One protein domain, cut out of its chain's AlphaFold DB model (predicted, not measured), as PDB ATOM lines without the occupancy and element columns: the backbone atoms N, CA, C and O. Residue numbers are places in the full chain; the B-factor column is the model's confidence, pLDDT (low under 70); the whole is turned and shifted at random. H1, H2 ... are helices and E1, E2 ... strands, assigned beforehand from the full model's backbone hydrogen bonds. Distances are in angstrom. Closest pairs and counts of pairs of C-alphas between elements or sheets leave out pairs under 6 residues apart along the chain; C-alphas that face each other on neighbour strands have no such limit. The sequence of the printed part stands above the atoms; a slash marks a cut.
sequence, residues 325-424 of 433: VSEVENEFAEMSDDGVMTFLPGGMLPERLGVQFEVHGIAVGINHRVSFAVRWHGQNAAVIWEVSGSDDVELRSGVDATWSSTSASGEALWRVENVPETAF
ATOM      1  N   VAL A 325      -8.440 -45.391   0.938       94.38
ATOM      2  CA  VAL A 325      -8.670 -44.015   1.386       94.38
ATOM      3  C   VAL A 325     -10.001 -43.454   0.889       94.38
ATOM      4  O   VAL A 325     -10.663 -42.719   1.613       94.38
ATOM      5  N   SER A 326     -10.438 -43.821  -0.320       92.31
ATOM      6  CA  SER A 326     -11.726 -43.368  -0.855       92.31
ATOM      7  C   SER A 326     -12.899 -44.028  -0.138       92.31
ATOM      8  O   SER A 326     -13.901 -43.362   0.099       92.31
ATOM      9  N   GLU A 327     -12.784 -45.313   0.208       92.88
ATOM     10  CA  GLU A 327     -13.792 -46.022   1.004       92.88
ATOM     11  C   GLU A 327     -13.961 -45.352   2.367       92.88
ATOM     12  O   GLU A 327     -15.061 -44.923   2.702       92.88
ATOM     13  N   VAL A 328     -12.853 -45.170   3.092       94.81
ATOM     14  CA  VAL A 328     -12.859 -44.576   4.433       94.81
ATOM     15  C   VAL A 328     -13.399 -43.147   4.388       94.81
ATOM     16  O   VAL A 328     -14.250 -42.783   5.189       94.81
ATOM     17  N   GLU A 329     -12.978 -42.324   3.426       95.44
ATOM     18  CA  GLU A 329     -13.497 -40.957   3.283       95.44
ATOM     19  C   GLU A 329     -15.010 -40.910   3.056       95.44
ATOM     20  O   GLU A 329     -15.693 -40.101   3.686       95.44
ATOM     21  N   ASN A 330     -15.531 -41.790   2.201       93.19
ATOM     22  CA  ASN A 330     -16.963 -41.881   1.921       93.19
ATOM     23  C   ASN A 330     -17.762 -42.383   3.143       93.19
ATOM     24  O   ASN A 330     -18.926 -42.024   3.300       93.19
ATOM     25  N   GLU A 331     -17.161 -43.153   4.057       94.38
ATOM     26  CA  GLU A 331     -17.814 -43.487   5.331       94.38
ATOM     27  C   GLU A 331     -18.013 -42.257   6.226       94.38
ATOM     28  O   GLU A 331     -18.960 -42.220   7.013       94.38
ATOM     29  N   PHE A 332     -17.136 -41.254   6.123       97.00
ATOM     30  CA  PHE A 332     -17.181 -40.049   6.952       97.00
ATOM     31  C   PHE A 332     -17.969 -38.906   6.322       97.00
ATOM     32  O   PHE A 332     -18.681 -38.206   7.044       97.00
ATOM     33  N   ALA A 333     -17.863 -38.687   5.012       96.25
ATOM     34  CA  ALA A 333     -18.611 -37.636   4.335       96.25
ATOM     35  C   ALA A 333     -18.797 -37.915   2.839       96.25
ATOM     36  O   ALA A 333     -17.848 -38.211   2.117       96.25
ATOM     37  N   GLU A 334     -20.018 -37.708   2.343       94.12
ATOM     38  CA  GLU A 334     -20.334 -37.809   0.916       94.12
ATOM     39  C   GLU A 334     -21.162 -36.627   0.422       94.12
ATOM     40  O   GLU A 334     -21.985 -36.063   1.142       94.12
ATOM     41  N   MET A 335     -20.981 -36.279  -0.853       93.00
ATOM     42  CA  MET A 335     -21.846 -35.333  -1.553       93.00
ATOM     43  C   MET A 335     -22.915 -36.108  -2.319       93.00
ATOM     44  O   MET A 335     -22.616 -36.760  -3.320       93.00
ATOM     45  N   SER A 336     -24.146 -36.047  -1.817       87.94
ATOM     46  CA  SER A 336     -25.296 -36.783  -2.359       87.94
ATOM     47  C   SER A 336     -25.956 -36.082  -3.548       87.94
ATOM     48  O   SER A 336     -26.570 -36.737  -4.386       87.94
ATOM     49  N   ASP A 337     -25.808 -34.759  -3.638       90.31
ATOM     50  CA  ASP A 337     -26.312 -33.905  -4.714       90.31
ATOM     51  C   ASP A 337     -25.410 -32.662  -4.839       90.31
ATOM     52  O   ASP A 337     -24.591 -32.404  -3.953       90.31
ATOM     53  N   ASP A 338     -25.546 -31.890  -5.918       86.25
ATOM     54  CA  ASP A 338     -24.870 -30.597  -6.049       86.25
ATOM     55  C   ASP A 338     -25.343 -29.708  -4.878       86.25
ATOM     56  O   ASP A 338     -26.527 -29.389  -4.770       86.25
ATOM     57  N   GLY A 339     -24.429 -29.360  -3.966       89.38
ATOM     58  CA  GLY A 339     -24.738 -28.546  -2.787       89.38
ATOM     59  C   GLY A 339     -25.326 -29.300  -1.587       89.38
ATOM     60  O   GLY A 339     -25.762 -28.653  -0.642       89.38
ATOM     61  N   VAL A 340     -25.345 -30.642  -1.569       94.19
ATOM     62  CA  VAL A 340     -25.798 -31.411  -0.389       94.19
ATOM     63  C   VAL A 340     -24.738 -32.405   0.057       94.19
ATOM     64  O   VAL A 340     -24.447 -33.387  -0.631       94.19
ATOM     65  N   MET A 341     -24.224 -32.188   1.262       95.75
ATOM     66  CA  MET A 341     -23.199 -33.005   1.891       95.75
ATOM     67  C   MET A 341     -23.751 -33.694   3.134       95.75
ATOM     68  O   MET A 341     -24.389 -33.068   3.972       95.75
ATOM     69  N   THR A 342     -23.500 -34.992   3.266       96.25
ATOM     70  CA  THR A 342     -23.942 -35.786   4.415       96.25
ATOM     71  C   THR A 342     -22.729 -36.300   5.171       96.25
ATOM     72  O   THR A 342     -21.891 -36.985   4.588       96.25
ATOM     73  N   PHE A 343     -22.641 -35.976   6.459       97.62
ATOM     74  CA  PHE A 343     -21.667 -36.563   7.374       97.62
ATOM     75  C   PHE A 343     -22.162 -37.918   7.859       97.62
ATOM     76  O   PHE A 343     -23.341 -38.063   8.191       97.62
ATOM     77  N   LEU A 344     -21.248 -38.886   7.923       96.50
ATOM     78  CA  LEU A 344     -21.507 -40.268   8.314       96.50
ATOM     79  C   LEU A 344     -22.756 -40.826   7.611       96.50
ATOM     80  O   LEU A 344     -23.733 -41.153   8.283       96.50
ATOM     81  N   PRO A 345     -22.778 -40.897   6.265       94.56
ATOM     82  CA  PRO A 345     -23.972 -41.288   5.511       94.56
ATOM     83  C   PRO A 345     -24.478 -42.700   5.856       94.56
ATOM     84  O   PRO A 345     -25.671 -42.962   5.725       94.56
ATOM     85  N   GLY A 346     -23.596 -43.588   6.332       92.94
ATOM     86  CA  GLY A 346     -23.945 -44.915   6.856       92.94
ATOM     87  C   GLY A 346     -24.321 -44.951   8.345       92.94
ATOM     88  O   GLY A 346     -24.525 -46.033   8.889       92.94
ATOM     89  N   GLY A 347     -24.399 -43.796   9.012       94.12
ATOM     90  CA  GLY A 347     -24.577 -43.683  10.458       94.12
ATOM     91  C   GLY A 347     -23.282 -43.904  11.251       94.12
ATOM     92  O   GLY A 347     -22.178 -43.922  10.709       94.12
ATOM     93  N   MET A 348     -23.419 -44.037  12.573       92.81
ATOM     94  CA  MET A 348     -22.293 -44.280  13.480       92.81
ATOM     95  C   MET A 348     -21.945 -45.772  13.510       92.81
ATOM     96  O   MET A 348     -22.799 -46.592  13.851       92.81
ATOM     97  N   LEU A 349     -20.696 -46.130  13.200       91.56
ATOM     98  CA  LEU A 349     -20.245 -47.518  13.327       91.56
ATOM     99  C   LEU A 349     -20.185 -47.949  14.805       91.56
ATOM    100  O   LEU A 349     -19.832 -47.127  15.656       91.56
ATOM    101  N   PRO A 350     -20.459 -49.231  15.126       88.88
ATOM    102  CA  PRO A 350     -20.458 -49.725  16.505       88.88
ATOM    103  C   PRO A 350     -19.158 -49.460  17.275       88.88
ATOM    104  O   PRO A 350     -19.196 -49.100  18.445       88.88
ATOM    105  N   GLU A 351     -18.011 -49.594  16.614       88.19
ATOM    106  CA  GLU A 351     -16.674 -49.367  17.186       88.19
ATOM    107  C   GLU A 351     -16.342 -47.895  17.472       88.19
ATOM    108  O   GLU A 351     -15.438 -47.607  18.252       88.19
ATOM    109  N   ARG A 352     -17.108 -46.957  16.898       91.44
ATOM    110  CA  ARG A 352     -16.981 -45.512  17.148       91.44
ATOM    111  C   ARG A 352     -17.932 -45.024  18.257       91.44
ATOM    112  O   ARG A 352     -17.860 -43.863  18.662       91.44
ATOM    113  N   LEU A 353     -18.822 -45.883  18.769       91.69
ATOM    114  CA  LEU A 353     -19.750 -45.543  19.855       91.69
ATOM    115  C   LEU A 353     -18.999 -45.307  21.171       91.69
ATOM    116  O   LEU A 353     -18.235 -46.156  21.616       91.69
ATOM    117  N   GLY A 354     -19.224 -44.154  21.805       89.06
ATOM    118  CA  GLY A 354     -18.531 -43.743  23.035       89.06
ATOM    119  C   GLY A 354     -17.061 -43.337  22.848       89.06
ATOM    120  O   GLY A 354     -16.450 -42.806  23.774       89.06
ATOM    121  N   VAL A 355     -16.494 -43.517  21.651       91.56
ATOM    122  CA  VAL A 355     -15.096 -43.198  21.345       91.56
ATOM    123  C   VAL A 355     -14.997 -41.856  20.626       91.56
ATOM    124  O   VAL A 355     -15.701 -41.595  19.651       91.56
ATOM    125  N   GLN A 356     -14.125 -40.978  21.120       94.31
ATOM    126  CA  GLN A 356     -13.844 -39.701  20.466       94.31
ATOM    127  C   GLN A 356     -12.992 -39.931  19.218       94.31
ATOM    128  O   GLN A 356     -12.035 -40.702  19.256       94.31
ATOM    129  N   PHE A 357     -13.304 -39.226  18.137       96.56
ATOM    130  CA  PHE A 357     -12.505 -39.277  16.917       96.56
ATOM    131  C   PHE A 357     -12.500 -37.933  16.194       96.56
ATOM    132  O   PHE A 357     -13.320 -37.049  16.466       96.56
ATOM    133  N   GLU A 358     -11.555 -37.783  15.275       97.94
ATOM    134  CA  GLU A 358     -11.421 -36.607  14.425       97.94
ATOM    135  C   GLU A 358     -11.038 -37.006  13.009       97.94
ATOM    136  O   GLU A 358     -10.217 -37.901  12.794       97.94
ATOM    137  N   VAL A 359     -11.590 -36.282  12.047       98.19
ATOM    138  CA  VAL A 359     -11.207 -36.370  10.644       98.19
ATOM    139  C   VAL A 359     -10.988 -34.972  10.097       98.19
ATOM    140  O   VAL A 359     -11.719 -34.042  10.431       98.19
ATOM    141  N   HIS A 360      -9.965 -34.812   9.265       98.25
ATOM    142  CA  HIS A 360      -9.524 -33.511   8.779       98.25
ATOM    143  C   HIS A 360      -9.289 -33.540   7.274       98.25
ATOM    144  O   HIS A 360      -8.624 -34.438   6.756       98.25
ATOM    145  N   GLY A 361      -9.783 -32.521   6.575       96.81
ATOM    146  CA  GLY A 361      -9.485 -32.291   5.163       96.81
ATOM    147  C   GLY A 361     -10.019 -33.351   4.195       96.81
ATOM    148  O   GLY A 361      -9.476 -33.479   3.097       96.81
ATOM    149  N   ILE A 362     -11.063 -34.103   4.557       96.62
ATOM    150  CA  ILE A 362     -11.700 -35.073   3.656       96.62
ATOM    151  C   ILE A 362     -12.188 -34.336   2.410       96.62
ATOM    152  O   ILE A 362     -12.956 -33.380   2.517       96.62
ATOM    153  N   ALA A 363     -11.748 -34.771   1.230       95.00
ATOM    154  CA  ALA A 363     -12.156 -34.165  -0.029       95.00
ATOM    155  C   ALA A 363     -13.532 -34.684  -0.454       95.00
ATOM    156  O   ALA A 363     -13.685 -35.854  -0.809       95.00
ATOM    157  N   VAL A 364     -14.513 -33.786  -0.482       93.38
ATOM    158  CA  VAL A 364     -15.907 -34.097  -0.790       93.38
ATOM    159  C   VAL A 364     -16.346 -33.275  -2.002       93.38
ATOM    160  O   VAL A 364     -16.104 -32.076  -2.084       93.38
ATOM    161  N   GLY A 365     -16.990 -33.916  -2.977       91.50
ATOM    162  CA  GLY A 365     -17.404 -33.227  -4.201       91.50
ATOM    163  C   GLY A 365     -16.233 -32.783  -5.082       91.50
ATOM    164  O   GLY A 365     -15.244 -33.502  -5.226       91.50
ATOM    165  N   ILE A 366     -16.380 -31.617  -5.718       91.62
ATOM    166  CA  ILE A 366     -15.411 -31.079  -6.689       91.62
ATOM    167  C   ILE A 366     -14.349 -30.206  -6.005       91.62
ATOM    168  O   ILE A 366     -13.187 -30.231  -6.407       91.62
ATOM    169  N   ASN A 367     -14.733 -29.419  -4.998       89.81
ATOM    170  CA  ASN A 367     -13.881 -28.390  -4.392       89.81
ATOM    171  C   ASN A 367     -14.033 -28.250  -2.872       89.81
ATOM    172  O   ASN A 367     -13.430 -27.335  -2.309       89.81
ATOM    173  N   HIS A 368     -14.805 -29.113  -2.206       94.12
ATOM    174  CA  HIS A 368     -14.986 -29.022  -0.760       94.12
ATOM    175  C   HIS A 368     -13.988 -29.897  -0.009       94.12
ATOM    176  O   HIS A 368     -13.636 -31.004  -0.428       94.12
ATOM    177  N   ARG A 369     -13.549 -29.389   1.140       95.88
ATOM    178  CA  ARG A 369     -12.829 -30.143   2.161       95.88
ATOM    179  C   ARG A 369     -13.565 -30.020   3.479       95.88
ATOM    180  O   ARG A 369     -14.008 -28.930   3.831       95.88
ATOM    181  N   VAL A 370     -13.666 -31.126   4.196       96.88
ATOM    182  CA  VAL A 370     -14.406 -31.211   5.454       96.88
ATOM    183  C   VAL A 370     -13.489 -31.710   6.548       96.88
ATOM    184  O   VAL A 370     -12.791 -32.710   6.376       96.88
ATOM    185  N   SER A 371     -13.554 -31.043   7.689       98.44
ATOM    186  CA  SER A 371     -12.997 -31.514   8.945       98.44
ATOM    187  C   SER A 371     -14.113 -31.568   9.980       98.44
ATOM    188  O   SER A 371     -14.914 -30.639  10.070       98.44
ATOM    189  N   PHE A 372     -14.182 -32.638  10.766       98.44
ATOM    190  CA  PHE A 372     -15.056 -32.669  11.930       98.44
ATOM    191  C   PHE A 372     -14.526 -33.578  13.032       98.44
ATOM    192  O   PHE A 372     -13.789 -34.537  12.800       98.44
ATOM    193  N   ALA A 373     -14.925 -33.257  14.253       98.25
ATOM    194  CA  ALA A 373     -14.593 -33.986  15.460       98.25
ATOM    195  C   ALA A 373     -15.874 -34.438  16.152       98.25
ATOM    196  O   ALA A 373     -16.841 -33.680  16.219       98.25
ATOM    197  N   VAL A 374     -15.855 -35.650  16.704       97.19
ATOM    198  CA  VAL A 374     -16.940 -36.184  17.530       97.19
ATOM    199  C   VAL A 374     -16.463 -36.318  18.972       97.19
ATOM    200  O   VAL A 374     -15.391 -36.869  19.251       97.19
ATOM    201  N   ARG A 375     -17.269 -35.791  19.896       95.75
ATOM    202  CA  ARG A 375     -17.093 -35.861  21.350       95.75
ATOM    203  C   ARG A 375     -18.374 -36.369  21.991       95.75
ATOM    204  O   ARG A 375     -19.457 -35.899  21.668       95.75
ATOM    205  N   TRP A 376     -18.270 -37.322  22.906       91.19
ATOM    206  CA  TRP A 376     -19.443 -37.942  23.519       91.19
ATOM    207  C   TRP A 376     -19.875 -37.215  24.795       91.19
ATOM    208  O   TRP A 376     -19.051 -36.906  25.651       91.19
ATOM    209  N   HIS A 377     -21.181 -36.974  24.925       85.69
ATOM    210  CA  HIS A 377     -21.826 -36.395  26.105       85.69
ATOM    211  C   HIS A 377     -23.015 -37.273  26.506       85.69
ATOM    212  O   HIS A 377     -24.152 -37.060  26.070       85.69
ATOM    213  N   GLY A 378     -22.741 -38.299  27.317       86.06
ATOM    214  CA  GLY A 378     -23.682 -39.404  27.500       86.06
ATOM    215  C   GLY A 378     -24.016 -40.031  26.143       86.06
ATOM    216  O   GLY A 378     -23.151 -40.132  25.284       86.06
ATOM    217  N   GLN A 379     -25.284 -40.368  25.908       86.81
ATOM    218  CA  GLN A 379     -25.739 -41.028  24.674       86.81
ATOM    219  C   GLN A 379     -25.670 -40.166  23.399       86.81
ATOM    220  O   GLN A 379     -25.882 -40.688  22.310       86.81
ATOM    221  N   ASN A 380     -25.382 -38.868  23.509       91.56
ATOM    222  CA  ASN A 380     -25.357 -37.953  22.370       91.56
ATOM    223  C   ASN A 380     -23.925 -37.626  21.931       91.56
ATOM    224  O   ASN A 380     -22.998 -37.588  22.745       91.56
ATOM    225  N   ALA A 381     -23.772 -37.314  20.646       94.94
ATOM    226  CA  ALA A 381     -22.505 -36.939  20.036       94.94
ATOM    227  C   ALA A 381     -22.469 -35.424  19.790       94.94
ATOM    228  O   ALA A 381     -23.228 -34.907  18.974       94.94
ATOM    229  N   ALA A 382     -21.595 -34.699  20.485       96.81
ATOM    230  CA  ALA A 382     -21.242 -33.335  20.117       96.81
ATOM    231  C   ALA A 382     -20.302 -33.375  18.911       96.81
ATOM    232  O   ALA A 382     -19.255 -34.025  18.944       96.81
ATOM    233  N   VAL A 383     -20.693 -32.686  17.847       97.94
ATOM    234  CA  VAL A 383     -19.963 -32.619  16.589       97.94
ATOM    235  C   VAL A 383     -19.552 -31.186  16.337       97.94
ATOM    236  O   VAL A 383     -20.391 -30.291  16.365       97.94
ATOM    237  N   ILE A 384     -18.264 -30.989  16.084       98.25
ATOM    238  CA  ILE A 384     -17.683 -29.702  15.703       98.25
ATOM    239  C   ILE A 384     -17.160 -29.865  14.286       98.25
ATOM    240  O   ILE A 384     -16.449 -30.836  14.026       98.25
ATOM    241  N   TRP A 385     -17.507 -28.956  13.380       98.44
ATOM    242  CA  TRP A 385     -17.122 -29.064  11.975       98.44
ATOM    243  C   TRP A 385     -16.554 -27.767  11.410       98.44
ATOM    244  O   TRP A 385     -16.844 -26.663  11.879       98.44
ATOM    245  N   GLU A 386     -15.787 -27.936  10.342       97.75
ATOM    246  CA  GLU A 386     -15.306 -26.892   9.454       97.75
ATOM    247  C   GLU A 386     -15.339 -27.410   8.011       97.75
ATOM    248  O   GLU A 386     -14.905 -28.526   7.713       97.75
ATOM    249  N   VAL A 387     -15.859 -26.592   7.105       96.81
ATOM    250  CA  VAL A 387     -15.956 -26.857   5.674       96.81
ATOM    251  C   VAL A 387     -15.234 -25.740   4.940       96.81
ATOM    252  O   VAL A 387     -15.552 -24.565   5.088       96.81
ATOM    253  N   SER A 388     -14.256 -26.119   4.129       94.62
ATOM    254  CA  SER A 388     -13.592 -25.236   3.173       94.62
ATOM    255  C   SER A 388     -14.153 -25.496   1.778       94.62
ATOM    256  O   SER A 388     -14.271 -26.652   1.374       94.62
ATOM    257  N   GLY A 389     -14.474 -24.451   1.021       89.19
ATOM    258  CA  GLY A 389     -15.069 -24.561  -0.313       89.19
ATOM    259  C   GLY A 389     -16.020 -23.399  -0.583       89.19
ATOM    260  O   GLY A 389     -15.893 -22.350   0.038       89.19
ATOM    261  N   SER A 390     -16.952 -23.568  -1.519       81.62
ATOM    262  CA  SER A 390     -18.041 -22.603  -1.710       81.62
ATOM    263  C   SER A 390     -19.097 -22.735  -0.606       81.62
ATOM    264  O   SER A 390     -19.395 -23.847  -0.169       81.62
ATOM    265  N   ASP A 391     -19.678 -21.605  -0.188       73.50
ATOM    266  CA  ASP A 391     -20.630 -21.504   0.937       73.50
ATOM    267  C   ASP A 391     -22.055 -22.013   0.611       73.50
ATOM    268  O   ASP A 391     -22.997 -21.798   1.368       73.50
ATOM    269  N   ASP A 392     -22.248 -22.665  -0.535       82.19
ATOM    270  CA  ASP A 392     -23.543 -23.084  -1.077       82.19
ATOM    271  C   ASP A 392     -23.869 -24.559  -0.795       82.19
ATOM    272  O   ASP A 392     -24.459 -25.245  -1.631       82.19
ATOM    273  N   VAL A 393     -23.495 -25.053   0.390       92.06
ATOM    274  CA  VAL A 393     -23.710 -26.453   0.778       92.06
ATOM    275  C   VAL A 393     -24.615 -26.573   2.001       92.06
ATOM    276  O   VAL A 393     -24.352 -26.007   3.059       92.06
ATOM    277  N   GLU A 394     -25.669 -27.376   1.864       95.81
ATOM    278  CA  GLU A 394     -26.439 -27.913   2.981       95.81
ATOM    279  C   GLU A 394     -25.719 -29.144   3.550       95.81
ATOM    280  O   GLU A 394     -25.497 -30.139   2.855       95.81
ATOM    281  N   LEU A 395     -25.371 -29.077   4.830       97.12
ATOM    282  CA  LEU A 395     -24.831 -30.171   5.624       97.12
ATOM    283  C   LEU A 395     -25.977 -30.952   6.265       97.12
ATOM    284  O   LEU A 395     -26.899 -30.363   6.834       97.12
ATOM    285  N   ARG A 396     -25.894 -32.278   6.211       97.44
ATOM    286  CA  ARG A 396     -26.821 -33.229   6.836       97.44
ATOM    287  C   ARG A 396     -26.055 -34.271   7.638       97.44
ATOM    288  O   ARG A 396     -24.858 -34.464   7.431       97.44
ATOM    289  N   SER A 397     -26.752 -34.964   8.528       97.12
ATOM    290  CA  SER A 397     -26.196 -36.075   9.299       97.12
ATOM    291  C   SER A 397     -26.906 -37.375   8.938       97.12
ATOM    292  O   SER A 397     -28.134 -37.425   8.918       97.12
ATOM    293  N   GLY A 398     -26.141 -38.436   8.677       95.69
ATOM    294  CA  GLY A 398     -26.675 -39.800   8.626       95.69
ATOM    295  C   GLY A 398     -26.884 -40.419  10.015       95.69
ATOM    296  O   GLY A 398     -27.406 -41.523  10.115       95.69
ATOM    297  N   VAL A 399     -26.502 -39.714  11.088       95.44
ATOM    298  CA  VAL A 399     -26.701 -40.130  12.487       95.44
ATOM    299  C   VAL A 399     -27.975 -39.515  13.064       95.44
ATOM    300  O   VAL A 399     -28.787 -40.226  13.643       95.44
ATOM    301  N   ASP A 400     -28.164 -38.205  12.877       95.88
ATOM    302  CA  ASP A 400     -29.354 -37.469  13.311       95.88
ATOM    303  C   ASP A 400     -30.063 -36.861  12.097       95.88
ATOM    304  O   ASP A 400     -29.739 -35.763  11.641       95.88
ATOM    305  N   ALA A 401     -31.070 -37.572  11.584       93.94
ATOM    306  CA  ALA A 401     -31.822 -37.159  10.399       93.94
ATOM    307  C   ALA A 401     -32.607 -35.842  10.582       93.94
ATOM    308  O   ALA A 401     -33.126 -35.301   9.605       93.94
ATOM    309  N   THR A 402     -32.732 -35.332  11.814       95.44
ATOM    310  CA  THR A 402     -33.396 -34.050  12.093       95.44
ATOM    311  C   THR A 402     -32.444 -32.858  12.014       95.44
ATOM    312  O   THR A 402     -32.904 -31.715  11.998       95.44
ATOM    313  N   TRP A 403     -31.133 -33.106  11.951       97.19
ATOM    314  CA  TRP A 403     -30.121 -32.065  11.891       97.19
ATOM    315  C   TRP A 403     -29.767 -31.688  10.449       97.19
ATOM    316  O   TRP A 403     -29.458 -32.541   9.611       97.19
ATOM    317  N   SER A 404     -29.730 -30.381  10.189       97.06
ATOM    318  CA  SER A 404     -29.075 -29.801   9.021       97.06
ATOM    319  C   SER A 404     -28.465 -28.438   9.351       97.06
ATOM    320  O   SER A 404     -28.837 -27.791  10.334       97.06
ATOM    321  N   SER A 405     -27.498 -28.004   8.545       96.88
ATOM    322  CA  SER A 405     -26.821 -26.713   8.692       96.88
ATOM    323  C   SER A 405     -26.356 -26.192   7.336       96.88
ATOM    324  O   SER A 405     -26.006 -26.972   6.463       96.88
ATOM    325  N   THR A 406     -26.306 -24.875   7.157       96.00
ATOM    326  CA  THR A 406     -25.638 -24.229   6.008       96.00
ATOM    327  C   THR A 406     -24.388 -23.458   6.435       96.00
ATOM    328  O   THR A 406     -23.782 -22.756   5.633       96.00
ATOM    329  N   SER A 407     -24.025 -23.518   7.718       95.31
ATOM    330  CA  SER A 407     -22.851 -22.822   8.242       95.31
ATOM    331  C   SER A 407     -21.585 -23.605   7.911       95.31
ATOM    332  O   SER A 407     -21.490 -24.788   8.246       95.31
ATOM    333  N   ALA A 408     -20.592 -22.928   7.330       94.50
ATOM    334  CA  ALA A 408     -19.296 -23.521   6.999       94.50
ATOM    335  C   ALA A 408     -18.553 -24.059   8.235       94.50
ATOM    336  O   ALA A 408     -17.821 -25.034   8.131       94.50
ATOM    337  N   SER A 409     -18.775 -23.487   9.418       97.06
ATOM    338  CA  SER A 409     -18.290 -24.036  10.684       97.06
ATOM    339  C   SER A 409     -19.348 -23.943  11.774       97.06
ATOM    340  O   SER A 409     -20.295 -23.151  11.685       97.06
ATOM    341  N   GLY A 410     -19.203 -24.770  12.805       97.31
ATOM    342  CA  GLY A 410     -20.090 -24.739  13.958       97.31
ATOM    343  C   GLY A 410     -19.967 -25.958  14.853       97.31
ATOM    344  O   GLY A 410     -19.095 -26.810  14.673       97.31
ATOM    345  N   GLU A 411     -20.870 -26.016  15.825       97.62
ATOM    346  CA  GLU A 411     -21.038 -27.137  16.738       97.62
ATOM    347  C   GLU A 411     -22.518 -27.525  16.851       97.62
ATOM    348  O   GLU A 411     -23.415 -26.687  16.713       97.62
ATOM    349  N   ALA A 412     -22.784 -28.810  17.066       97.44
ATOM    350  CA  ALA A 412     -24.127 -29.346  17.243       97.44
ATOM    351  C   ALA A 412     -24.096 -30.599  18.113       97.44
ATOM    352  O   ALA A 412     -23.088 -31.294  18.186       97.44
ATOM    353  N   LEU A 413     -25.223 -30.910  18.749       96.94
ATOM    354  CA  LEU A 413     -25.404 -32.141  19.507       96.94
ATOM    355  C   LEU A 413     -26.335 -33.072  18.727       96.94
ATOM    356  O   LEU A 413     -27.534 -32.813  18.651       96.94
ATOM    357  N   TRP A 414     -25.784 -34.135  18.146       96.81
ATOM    358  CA  TRP A 414     -26.544 -35.161  17.437       96.81
ATOM    359  C   TRP A 414     -27.117 -36.189  18.398       96.81
ATOM    360  O   TRP A 414     -26.433 -36.681  19.304       96.81
ATOM    361  N   ARG A 415     -28.374 -36.554  18.148       93.25
ATOM    362  CA  ARG A 415     -29.012 -37.698  18.794       93.25
ATOM    363  C   ARG A 415     -28.497 -38.976  18.152       93.25
ATOM    364  O   ARG A 415     -28.649 -39.160  16.950       93.25
ATOM    365  N   VAL A 416     -27.904 -39.851  18.958       90.25
ATOM    366  CA  VAL A 416     -27.458 -41.168  18.500       90.25
ATOM    367  C   VAL A 416     -28.393 -42.218  19.077       90.25
ATOM    368  O   VAL A 416     -28.542 -42.342  20.292       90.25
ATOM    369  N   GLU A 417     -29.055 -42.969  18.206       84.19
ATOM    370  CA  GLU A 417     -29.932 -44.052  18.638       84.19
ATOM    371  C   GLU A 417     -29.124 -45.306  19.009       84.19
ATOM    372  O   GLU A 417     -28.089 -45.600  18.415       84.19
ATOM    373  N   ASN A 418     -29.634 -46.082  19.971       75.88
ATOM    374  CA  ASN A 418     -29.126 -47.412  20.340       75.88
ATOM    375  C   ASN A 418     -27.675 -47.468  20.857       75.88
ATOM    376  O   ASN A 418     -27.005 -48.484  20.675       75.88
ATOM    377  N   VAL A 419     -27.189 -46.426  21.540       77.94
ATOM    378  CA  VAL A 419     -25.852 -46.463  22.154       77.94
ATOM    379  C   VAL A 419     -25.860 -47.338  23.417       77.94
ATOM    380  O   VAL A 419     -26.579 -47.007  24.366       77.94
ATOM    381  N   PRO A 420     -25.085 -48.439  23.479       74.19
ATOM    382  CA  PRO A 420     -25.016 -49.280  24.673       74.19
ATOM    383  C   PRO A 420     -24.443 -48.502  25.863       74.19
ATOM    384  O   PRO A 420     -23.458 -47.786  25.707       74.19
ATOM    385  N   GLU A 421     -24.976 -48.697  27.075       69.06
ATOM    386  CA  GLU A 421     -24.412 -48.079  28.294       69.06
ATOM    387  C   GLU A 421     -22.929 -48.444  28.497       69.06
ATOM    388  O   GLU A 421     -22.141 -47.633  28.978       69.06
ATOM    389  N   THR A 422     -22.522 -49.638  28.051       70.31
ATOM    390  CA  THR A 422     -21.137 -50.123  28.112       70.31
ATOM    391  C   THR A 422     -20.167 -49.345  27.223       70.31
ATOM    392  O   THR A 422     -18.964 -49.424  27.454       70.31
ATOM    393  N   ALA A 423     -20.651 -48.595  26.226       63.91
ATOM    394  CA  ALA A 423     -19.802 -47.810  25.327       63.91
ATOM    395  C   ALA A 423     -19.101 -46.642  26.047       63.91
ATOM    396  O   ALA A 423     -18.017 -46.227  25.650       63.91
ATOM    397  N   PHE A 424     -19.686 -46.140  27.138       62.38
ATOM    398  CA  PHE A 424     -19.168 -44.987  27.888       62.38
ATOM    399  C   PHE A 424     -18.195 -45.361  29.007       62.38
ATOM    400  O   PHE A 424     -17.428 -44.518  29.462       62.38
TER     401      PHE A 424
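This is residues 325 to 424 of the 433 residues of an uncharacterized protein of Actinobacteria bacterium (UniProt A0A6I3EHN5). A twisted sheet of four strands, E3 E4 E5 E7, stands partly face to face with a smaller sheet of three strands, E1 E2 E6, as a sandwich with crossed strands. The one short helix, H1, packs across E3 at an edge of the larger sheet and leads straight into E1 of the smaller one. The 100 printed residues hold one named helix and seven named strands in the order H1 E1 E2 E3 E4 E5 E6 E7; the larger sheet is antiparallel, the smaller one mixed, and the class is mostly strand. The whole is compact, with a radius of gyration of the C-alphas of 12.9 A, yet elongated, with spans of 40 by 26 by 19 A.

In the larger sheet, E3 is residues 357 to 364, 18.8 A long; it bends by 68 degrees at residue 361. E4, residues 368 to 377, is 28.7 A long, E5, residues 380 to 388, 25.9 A, and E7, residues 409 to 415, 19.2 A, ending at C-alpha 415 (-29.012, -37.698, 18.794). In the smaller sheet, E1 is residues 333 to 337, 12.5 A, E2 residues 340 to 343, 10.2 A, and E6 residues 394 to 397, 10.3 A. H1, residues 325 to 332, is 10.9 A long and begins at C-alpha 325 (-8.670, -44.015, 1.386).

The larger sheet runs E3 E4 E5 E7, with E3 and E7 as edge strands. E3, E4 and E5 form a meander, each strand the antiparallel neighbour of the one before, with hairpins E3 and E4, and E4 and E5. N 359 and O 372 are 2.9 A apart, N 375 and O 382 2.8 A, and, between E5 and E7, N 383 and O 412 2.8 A, each within hydrogen-bond range. The smaller sheet runs E1 E2 E6. E1 and E2 are an antiparallel hairpin, with N 342 and O 334 at 2.8 A; E2 and E6 are parallel, with N 396 and O 341 at 2.8 A. In the sandwich, two sheets face to face, the facing parts are 10.9 A centre to centre and the strands of the one stand at 40 degrees to those of the other. The closest C-alphas of E1 and E3, Glu 334 and Val 364, are 6.0 A apart. E6 and E7 are apart, but only just, at 8.2 A. H1 is on the larger sheet at a height of 8.9 A, over E3 and across the strands, at 68 degrees to E3 on the local plane; their closest C-alphas, Glu 329 and Ile 362, are 6.2 A apart. H1 only grazes the smaller sheet, with residues 330 to 332. In H1 every O i to N i+4 pair is within hydrogen-bond range.

The two C-alphas farthest apart, those of Ser 390 and Thr 422, are 40.7 A apart. The printed part has no cut. The links E2 to E3 and E6 to E7 are long; the others are tight. Residues 395 to 396 of E6 pair antiparallel with residues 404 to 405. The mean pLDDT of the printed part is 92.1, with residue 421 and residues 423 to 424 under 70.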